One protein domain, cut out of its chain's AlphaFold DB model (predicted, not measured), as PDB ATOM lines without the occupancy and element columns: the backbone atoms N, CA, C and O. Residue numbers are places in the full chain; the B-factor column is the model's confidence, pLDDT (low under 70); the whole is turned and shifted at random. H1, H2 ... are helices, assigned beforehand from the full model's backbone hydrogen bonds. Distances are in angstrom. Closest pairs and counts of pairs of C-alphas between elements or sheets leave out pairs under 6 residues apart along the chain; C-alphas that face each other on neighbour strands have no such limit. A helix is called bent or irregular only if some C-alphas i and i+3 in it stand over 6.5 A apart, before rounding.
ATOM      1  N   TRP A  21     240.615 354.491 201.574       94.56
ATOM      2  CA  TRP A  21     241.767 353.781 201.021       94.56
ATOM      3  C   TRP A  21     243.071 354.186 201.710       94.56
ATOM      4  O   TRP A  21     243.810 353.308 202.150       94.56
ATOM      5  N   LEU A  22     243.329 355.487 201.891       94.44
ATOM      6  CA  LEU A  22     244.524 355.967 202.595       94.44
ATOM      7  C   LEU A  22     244.615 355.389 204.011       94.44
ATOM      8  O   LEU A  22     245.650 354.845 204.390       94.44
ATOM      9  N   ALA A  23     243.521 355.447 204.773       92.56
ATOM     10  CA  ALA A  23     243.494 354.939 206.140       92.56
ATOM     11  C   ALA A  23     243.723 353.423 206.203       92.56
ATOM     12  O   ALA A  23     244.543 352.953 206.993       92.56
ATOM     13  N   THR A  24     243.017 352.643 205.376       91.31
ATOM     14  CA  THR A  24     243.157 351.181 205.384       91.31
ATOM     15  C   THR A  24     244.537 350.740 204.922       91.31
ATOM     16  O   THR A  24     245.128 349.855 205.539       91.31
ATOM     17  N   THR A  25     245.060 351.366 203.866       92.69
ATOM     18  CA  THR A  25     246.338 350.984 203.265       92.69
ATOM     19  C   THR A  25     247.488 351.367 204.184       92.69
ATOM     20  O   THR A  25     248.293 350.501 204.518       92.69
ATOM     21  N   ALA A  26     247.523 352.597 204.705       91.44
ATOM     22  CA  ALA A  26     248.552 353.009 205.658       91.44
ATOM     23  C   ALA A  26     248.546 352.124 206.915       91.44
ATOM     24  O   ALA A  26     249.592 351.636 207.337       91.44
ATOM     25  N   LYS A  27     247.365 351.818 207.468       89.81
ATOM     26  CA  LYS A  27     247.251 350.925 208.630       89.81
ATOM     27  C   LYS A  27     247.755 349.511 208.333       89.81
ATOM     28  O   LYS A  27     248.438 348.923 209.165       89.81
ATOM     29  N   SER A  28     247.473 348.973 207.143       89.31
ATOM     30  CA  SER A  28     247.995 347.662 206.721       89.31
ATOM     31  C   SER A  28     249.524 347.638 206.573       89.31
ATOM     32  O   SER A  28     250.148 346.585 206.706       89.31
ATOM     33  N   LEU A  29     250.134 348.805 206.343       89.81
ATOM     34  CA  LEU A  29     251.579 348.987 206.242       89.81
ATOM     35  C   LEU A  29     252.251 349.280 207.594       89.81
ATOM     36  O   LEU A  29     253.476 349.319 207.648       89.81
ATOM     37  N   GLY A  30     251.482 349.380 208.683       89.00
ATOM     38  CA  GLY A  30     252.007 349.602 210.033       89.00
ATOM     39  C   GLY A  30     251.964 351.056 210.501       89.00
ATOM     40  O   GLY A  30     252.651 351.401 211.457       89.00
ATOM     41  N   TYR A  31     251.170 351.913 209.857       87.50
ATOM     42  CA  TYR A  31     250.936 353.271 210.341       87.50
ATOM     43  C   TYR A  31     250.169 353.251 211.672       87.50
ATOM     44  O   TYR A  31     248.997 352.874 211.708       87.50
ATOM     45  N   ASP A  32     250.835 353.670 212.750       77.75
ATOM     46  CA  ASP A  32     250.310 353.627 214.127       77.75
ATOM     47  C   ASP A  32     249.953 355.017 214.689       77.75
ATOM     48  O   ASP A  32     249.614 355.172 215.861       77.75
ATOM     49  N   ALA A  33     250.019 356.074 213.866       76.00
ATOM     50  CA  ALA A  33     249.563 357.381 214.322       76.00
ATOM     51  C   ALA A  33     248.044 357.345 214.535       76.00
ATOM     52  O   ALA A  33     247.293 356.814 213.710       76.00
ATOM     53  N   ALA A  34     247.591 357.925 215.648       68.88
ATOM     54  CA  ALA A  34     246.179 357.999 215.976       68.88
ATOM     55  C   ALA A  34     245.435 358.819 214.911       68.88
ATOM     56  O   ALA A  34     245.431 360.048 214.942       68.88
ATOM     57  N   LEU A  35     244.786 358.125 213.975       70.25
ATOM     58  CA  LEU A  35     243.758 358.714 213.127       70.25
ATOM     59  C   LEU A  35     242.660 359.219 214.060       70.25
ATOM     60  O   LEU A  35     242.257 358.491 214.972       70.25
ATOM     61  N   GLY A  36     242.246 360.475 213.885       58.00
ATOM     62  CA  GLY A  36     241.354 361.150 214.823       58.00
ATOM     63  C   GLY A  36     240.136 360.291 215.189       58.00
ATOM     64  O   GLY A  36     239.672 359.487 214.371       58.00
ATOM     65  N   LYS A  73     235.409 352.297 210.524       79.94
ATOM     66  CA  LYS A  73     235.092 353.691 210.214       79.94
ATOM     67  C   LYS A  73     236.274 354.561 210.618       79.94
ATOM     68  O   LYS A  73     236.637 354.584 211.792       79.94
ATOM     69  N   TYR A  74     236.846 355.270 209.653       79.56
ATOM     70  CA  TYR A  74     237.966 356.179 209.874       79.56
ATOM     71  C   TYR A  74     237.504 357.627 209.802       79.56
ATOM     72  O   TYR A  74     236.654 357.974 208.981       79.56
ATOM     73  N   THR A  75     238.111 358.467 210.634       84.31
ATOM     74  CA  THR A  75     238.003 359.920 210.521       84.31
ATOM     75  C   THR A  75     239.362 360.477 210.242       84.31
ATOM     76  O   THR A  75     240.263 360.372 211.066       84.31
ATOM     77  N   LEU A  76     239.482 361.061 209.061       85.69
ATOM     78  CA  LEU A  76     240.700 361.708 208.626       85.69
ATOM     79  C   LEU A  76     240.489 363.210 208.658       85.69
ATOM     80  O   LEU A  76     239.570 363.732 208.018       85.69
ATOM     81  N   ALA A  77     241.346 363.908 209.394       87.12
ATOM     82  CA  ALA A  77     241.483 365.334 209.195       87.12
ATOM     83  C   ALA A  77     242.141 365.572 207.829       87.12
ATOM     84  O   ALA A  77     242.945 364.772 207.359       87.12
ATOM     85  N   ILE A  78     241.858 366.716 207.199       88.19
ATOM     86  CA  ILE A  78     242.514 367.100 205.933       88.19
ATOM     87  C   ILE A  78     244.046 367.079 206.081       88.19
ATOM     88  O   ILE A  78     244.756 366.713 205.150       88.19
ATOM     89  N   ARG A  79     244.547 367.413 207.277       87.62
ATOM     90  CA  ARG A  79     245.976 367.408 207.617       87.62
ATOM     91  C   ARG A  79     246.618 366.017 207.569       87.62
ATOM     92  O   ARG A  79     247.832 365.949 207.436       87.62
ATOM     93  N   ASP A  80     245.825 364.950 207.633       90.38
ATOM     94  CA  ASP A  80     246.317 363.568 207.670       90.38
ATOM     95  C   ASP A  80     246.535 362.990 206.264       90.38
ATOM     96  O   ASP A  80     247.249 362.003 206.108       90.38
ATOM     97  N   PHE A  81     245.971 363.606 205.217       92.44
ATOM     98  CA  PHE A  81     246.051 363.079 203.849       92.44
ATOM     99  C   PHE A  81     247.494 362.974 203.347       92.44
ATOM    100  O   PHE A  81     247.875 361.940 202.802       92.44
ATOM    101  N   ILE A  82     248.294 364.028 203.536       94.00
ATOM    102  CA  ILE A  82     249.688 364.061 203.072       94.00
ATOM    103  C   ILE A  82     250.549 363.064 203.868       94.00
ATOM    104  O   ILE A  82     251.119 362.182 203.228       94.00
ATOM    105  N   PRO A  83     250.572 363.085 205.220       93.38
ATOM    106  CA  PRO A  83     251.338 362.111 206.004       93.38
ATOM    107  C   PRO A  83     251.001 360.649 205.689       93.38
ATOM    108  O   PRO A  83     251.894 359.806 205.630       93.38
ATOM    109  N   LEU A  84     249.720 360.331 205.461       93.06
ATOM    110  CA  LEU A  84     249.305 358.981 205.074       93.06
ATOM    111  C   LEU A  84     249.828 358.598 203.691       93.06
ATOM    112  O   LEU A  84     250.326 357.490 203.508       93.06
ATOM    113  N   SER A  85     249.737 359.516 202.732       93.75
ATOM    114  CA  SER A  85     250.222 359.296 201.368       93.75
ATOM    115  C   SER A  85     251.738 359.090 201.341       93.75
ATOM    116  O   SER A  85     252.219 358.156 200.706       93.75
ATOM    117  N   GLU A  86     252.487 359.913 202.079       93.94
ATOM    118  CA  GLU A  86     253.941 359.794 202.216       93.94
ATOM    119  C   GLU A  86     254.340 358.475 202.878       93.94
ATOM    120  O   GLU A  86     255.264 357.811 202.415       93.94
ATOM    121  N   HIS A  87     253.630 358.053 203.926       92.06
ATOM    122  CA  HIS A  87     253.897 356.767 204.566       92.06
ATOM    123  C   HIS A  87     253.688 355.588 203.608       92.06
ATOM    124  O   HIS A  87     254.510 354.676 203.569       92.06
ATOM    125  N   ILE A  88     252.612 355.619 202.814       93.00
ATOM    126  CA  ILE A  88     252.332 354.594 201.800       93.00
ATOM    127  C   ILE A  88     253.423 354.593 200.718       93.00
ATOM    128  O   ILE A  88     253.904 353.526 200.345       93.00
ATOM    129  N   ALA A  89     253.842 355.768 200.240       91.81
ATOM    130  CA  ALA A  89     254.881 355.898 199.216       91.81
ATOM    131  C   ALA A  89     256.264 355.429 199.704       91.81
ATOM    132  O   ALA A  89     257.019 354.832 198.941       91.81
ATOM    133  N   ASN A  90     256.574 355.657 200.983       89.88
ATOM    134  CA  ASN A  90     257.846 355.298 201.613       89.88
ATOM    135  C   ASN A  90     257.868 353.876 202.190       89.88
ATOM    136  O   ASN A  90     258.795 353.535 202.928       89.88
ATOM    137  N   ALA A  91     256.871 353.038 201.889       84.62
ATOM    138  CA  ALA A  91     256.839 351.639 202.301       84.62
ATOM    139  C   ALA A  91     257.901 350.822 201.536       84.62
ATOM    140  O   ALA A  91     257.597 350.001 200.669       84.62
ATOM    141  N   ASN A  92     259.177 351.070 201.853       64.88
ATOM    142  CA  ASN A  92     260.335 350.443 201.234       64.88
ATOM    143  C   ASN A  92     260.209 348.916 201.319       64.88
ATOM    144  O   ASN A  92     260.242 348.332 202.401       64.88
ATOM    145  N   GLY A  93     260.068 348.275 200.158       64.50
ATOM    146  CA  GLY A  93     260.033 346.818 200.016       64.50
ATOM    147  C   GLY A  93     258.648 346.196 199.821       64.50
ATOM    148  O   GLY A  93     258.577 344.994 199.573       64.50
ATOM    149  N   ARG A  94     257.552 346.967 199.874       72.88
ATOM    150  CA  ARG A  94     256.211 346.473 199.512       72.88
ATOM    151  C   ARG A  94     255.679 347.243 198.313       72.88
ATOM    152  O   ARG A  94     255.450 348.443 198.394       72.88
ATOM    153  N   VAL A  95     255.447 346.541 197.206       75.38
ATOM    154  CA  VAL A  95     254.699 347.105 196.078       75.38
ATOM    155  C   VAL A  95     253.265 347.323 196.549       75.38
ATOM    156  O   VAL A  95     252.547 346.362 196.827       75.38
ATOM    157  N   VAL A  96     252.863 348.584 196.686       84.62
ATOM    158  CA  VAL A  96     251.475 348.948 196.967       84.62
ATOM    159  C   VAL A  96     250.734 348.959 195.639       84.62
ATOM    160  O   VAL A  96     250.946 349.846 194.813       84.62
ATOM    161  N   ASP A  97     249.879 347.964 195.423       88.75
ATOM    162  CA  ASP A  97     248.963 347.981 194.288       88.75
ATOM    163  C   ASP A  97     247.914 349.080 194.500       88.75
ATOM    164  O   ASP A  97     247.216 349.105 195.519       88.75
ATOM    165  N   VAL A  98     247.841 350.022 193.559       91.75
ATOM    166  CA  VAL A  98     246.911 351.153 193.615       91.75
ATOM    167  C   VAL A  98     245.692 350.811 192.762       91.75
ATOM    168  O   VAL A  98     245.801 350.832 191.530       91.75
ATOM    169  N   PRO A  99     244.519 350.563 193.372       94.50
ATOM    170  CA  PRO A  99     243.346 350.132 192.628       94.50
ATOM    171  C   PRO A  99     242.821 351.207 191.674       94.50
ATOM    172  O   PRO A  99     242.799 352.396 192.001       94.50
ATOM    173  N   ASP A 100     242.283 350.795 190.528       95.69
ATOM    174  CA  ASP A 100     241.760 351.734 189.527       95.69
ATOM    175  C   ASP A 100     240.576 352.563 190.036       95.69
ATOM    176  O   ASP A 100     240.449 353.737 189.692       95.69
ATOM    177  N   TYR A 101     239.740 352.002 190.918       94.25
ATOM    178  CA  TYR A 101     238.638 352.756 191.526       94.25
ATOM    179  C   TYR A 101     239.144 353.950 192.345       94.25
ATOM    180  O   TYR A 101     238.482 354.988 192.381       94.25
ATOM    181  N   PHE A 102     240.304 353.806 192.994       95.00
ATOM    182  CA  PHE A 102     240.912 354.858 193.796       95.00
ATOM    183  C   PHE A 102     241.434 355.968 192.886       95.00
ATOM    184  O   PHE A 102     241.105 357.131 193.106       95.00
ATOM    185  N   LYS A 103     242.155 355.606 191.815       94.81
ATOM    186  CA  LYS A 103     242.627 356.565 190.802       94.81
ATOM    187  C   LYS A 103     241.455 357.327 190.190       94.81
ATOM    188  O   LYS A 103     241.455 358.550 190.166       94.81
ATOM    189  N   ALA A 104     240.410 356.611 189.778       95.81
ATOM    190  CA  ALA A 104     239.227 357.220 189.188       95.81
ATOM    191  C   ALA A 104     238.499 358.160 190.166       95.81
ATOM    192  O   ALA A 104     238.047 359.225 189.760       95.81
ATOM    193  N   ALA A 105     238.382 357.792 191.447       95.19
ATOM    194  CA  ALA A 105     237.806 358.670 192.469       95.19
ATOM    195  C   ALA A 105     238.661 359.925 192.692       95.19
ATOM    196  O   ALA A 105     238.118 361.026 192.777       95.19
ATOM    197  N   LEU A 106     239.986 359.772 192.732       94.94
ATOM    198  CA  LEU A 106     240.923 360.877 192.896       94.94
ATOM    199  C   LEU A 106     240.825 361.875 191.732       94.94
ATOM    200  O   LEU A 106     240.619 363.065 191.970       94.94
ATOM    201  N   GLU A 107     240.872 361.388 190.491       96.38
ATOM    202  CA  GLU A 107     240.729 362.214 189.284       96.38
ATOM    203  C   GLU A 107     239.384 362.952 189.246       96.38
ATOM    204  O   GLU A 107     239.331 364.152 188.965       96.38
ATOM    205  N   ARG A 108     238.282 362.279 189.609       94.19
ATOM    206  CA  ARG A 108     236.960 362.922 189.691       94.19
ATOM    207  C   ARG A 108     236.929 364.047 190.723       94.19
ATOM    208  O   ARG A 108     236.401 365.117 190.429       94.19
ATOM    209  N   VAL A 109     237.496 363.839 191.915       93.69
ATOM    210  CA  VAL A 109     237.543 364.875 192.965       93.69
ATOM    211  C   VAL A 109     238.353 366.082 192.515       93.69
ATOM    212  O   VAL A 109     237.922 367.215 192.745       93.69
ATOM    213  N   ILE A 110     239.502 365.851 191.875       91.81
ATOM    214  CA  ILE A 110     240.352 366.917 191.334       91.81
ATOM    215  C   ILE A 110     239.584 367.695 190.266       91.81
ATOM    216  O   ILE A 110     239.468 368.914 190.374       91.81
ATOM    217  N   SER A 111     238.989 366.997 189.297       92.88
ATOM    218  CA  SER A 111     238.215 367.608 188.213       92.88
ATOM    219  C   SER A 111     237.072 368.481 188.738       92.88
ATOM    220  O   SER A 111     236.976 369.651 188.369       92.88
ATOM    221  N   VAL A 112     236.262 367.956 189.664       90.94
ATOM    222  CA  VAL A 112     235.140 368.699 190.254       90.94
ATOM    223  C   VAL A 112     235.629 369.934 191.013       90.94
ATOM    224  O   VAL A 112     235.062 371.014 190.870       90.94
ATOM    225  N   ARG A 113     236.693 369.823 191.817       88.31
ATOM    226  CA  ARG A 113     237.234 370.983 192.546       88.31
ATOM    227  C   ARG A 113     237.770 372.061 191.609       88.31
ATOM    228  O   ARG A 113     237.563 373.246 191.878       88.31
ATOM    229  N   SER A 114     238.445 371.660 190.537       87.69
ATOM    230  CA  SER A 114     238.977 372.585 189.539       87.69
ATOM    231  C   SER A 114     237.853 373.329 188.827       87.69
ATOM    232  O   SER A 114     237.881 374.558 188.812       87.69
ATOM    233  N   SER A 115     236.808 372.629 188.370       85.50
ATOM    234  CA  SER A 115     235.696 373.262 187.652       85.50
ATOM    235  C   SER A 115     234.961 374.303 188.502       85.50
ATOM    236  O   SER A 115     234.675 375.396 188.025       85.50
ATOM    237  N   PHE A 116     234.719 374.018 189.789       83.12
ATOM    238  CA  PHE A 116     234.137 375.006 190.710       83.12
ATOM    239  C   PHE A 116     235.064 376.199 190.961       83.12
ATOM    240  O   PHE A 116     234.595 377.316 191.161       83.12
ATOM    241  N   SER A 117     236.380 375.976 190.967       76.69
ATOM    242  CA  SER A 117     237.359 377.051 191.153       76.69
ATOM    243  C   SER A 117     237.441 377.969 189.931       76.69
ATOM    244  O   SER A 117     237.681 379.163 190.083       76.69
ATOM    245  N   GLU A 118     237.266 377.428 188.726       75.69
ATOM    246  CA  GLU A 118     237.193 378.202 187.482       75.69
ATOM    247  C   GLU A 118     235.888 378.995 187.392       75.69
ATOM    248  O   GLU A 118     235.923 380.195 187.126       75.69
ATOM    249  N   GLU A 119     234.753 378.370 187.712       72.69
ATOM    250  CA  GLU A 119     233.448 379.041 187.747       72.69
ATOM    251  C   GLU A 119     233.430 380.195 188.764       72.69
ATOM    252  O   GLU A 119     232.979 381.295 188.453       72.69
ATOM    253  N   ALA A 120     234.021 379.999 189.947       68.19
ATOM    254  CA  ALA A 120     234.139 381.054 190.952       68.19
ATOM    255  C   ALA A 120     235.032 382.232 190.505       68.19
ATOM    256  O   ALA A 120     234.786 383.366 190.911       68.19
ATOM    257  N   ARG A 121     236.055 381.988 189.670       67.75
ATOM    258  CA  ARG A 121     236.937 383.037 189.118       67.75
ATOM    259  C   ARG A 121     236.326 383.775 187.929       67.75
ATOM    260  O   ARG A 121     236.633 384.944 187.739       67.75
ATOM    261  N   GLY A 122     235.465 383.118 187.151       57.97
ATOM    262  CA  GLY A 122     234.734 383.734 186.038       57.97
ATOM    263  C   GLY A 122     233.604 384.681 186.468       57.97
ATOM    264  O   GLY A 122     233.056 385.384 185.625       57.97
ATOM    265  N   CYS A 123     233.266 384.720 187.761       51.91
ATOM    266  CA  CYS A 123     232.307 385.663 188.347       51.91
ATOM    267  C   CYS A 123     232.954 386.914 188.982       51.91
ATOM    268  O   CYS A 123     232.286 387.585 189.771       51.91
ATOM    269  N   SER A 124     234.224 387.221 188.689       44.88
ATOM    270  CA  SER A 124     234.920 388.428 189.186       44.88
ATOM    271  C   SER A 124     235.034 389.523 188.134       44.88
ATOM    272  O   SER A 124     235.397 389.188 186.986       44.88
TER     273      SER A 124
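What this domain is: This is residues 21 to 36 and 73 to 124 of the 124 residues of an uncharacterized protein of Pyrenophora tritici-repentis (UniProt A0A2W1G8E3). A long helix, H3, sticks out as an arm from a small body in which two shorter helices, H1 and H2, pack on each other at a steep angle. Residues 103 to 124 stand free and make much of the length; the body without them spans 27 by 23 by 17 A. The printed part has 68 residues with three named helices, in the order H1, H2, H3, and no named strand, and its class is all helix. The whole is loose, with a radius of gyration of the C-alphas of 15.2 A, and elongated, spanning 48 by 26 by 22 A.

Where its parts are: H3, residues 100 to 122, is the longest helix at 32.9 A from first to last C-alpha; it begins at C-alpha 100 (241.760, 351.734, 189.527) and ends at C-alpha 122 (234.734, 383.734, 186.038). H2, residues 78 to 89, measures 18.0 A and is irregular, but only just: C-alphas 79 and 82 are 6.8 A apart. H1, residues 21 to 28, measures 10.4 A and begins at C-alpha 21 (241.767, 353.781, 201.021).

How they stand to each other: H3 touches no helix. H3 and H1 are close but not clearly touching; their closest C-alphas, those of Phe 102 and Trp 21, are 7.4 A apart. They run opposite ways at a steep tilt of 41 degrees. H3 and H2 are apart. H1 and H2 touch, with the closest C-alphas, those of Ala 26 and Ile 88, 5.6 A apart. They run the same way at a steep tilt of 54 degrees. In H1 and H3 every O i to N i+4 pair is within hydrogen-bond range; in H2 it is 6 of 8.

The domain as a whole: The two C-alphas farthest apart, those of Gly 93 and Ser 124, are 49.8 A apart. Residues 37 to 72 are not printed, and C-alphas 36 and 73 are 10.8 A apart across this cut, which falls in the link from H1 to H2. The link from H2 to H3, 10 residues, is short. The mean pLDDT of the printed part is 84.9; residues 34, 36, 92 to 93 and 120 to 124 are under 70.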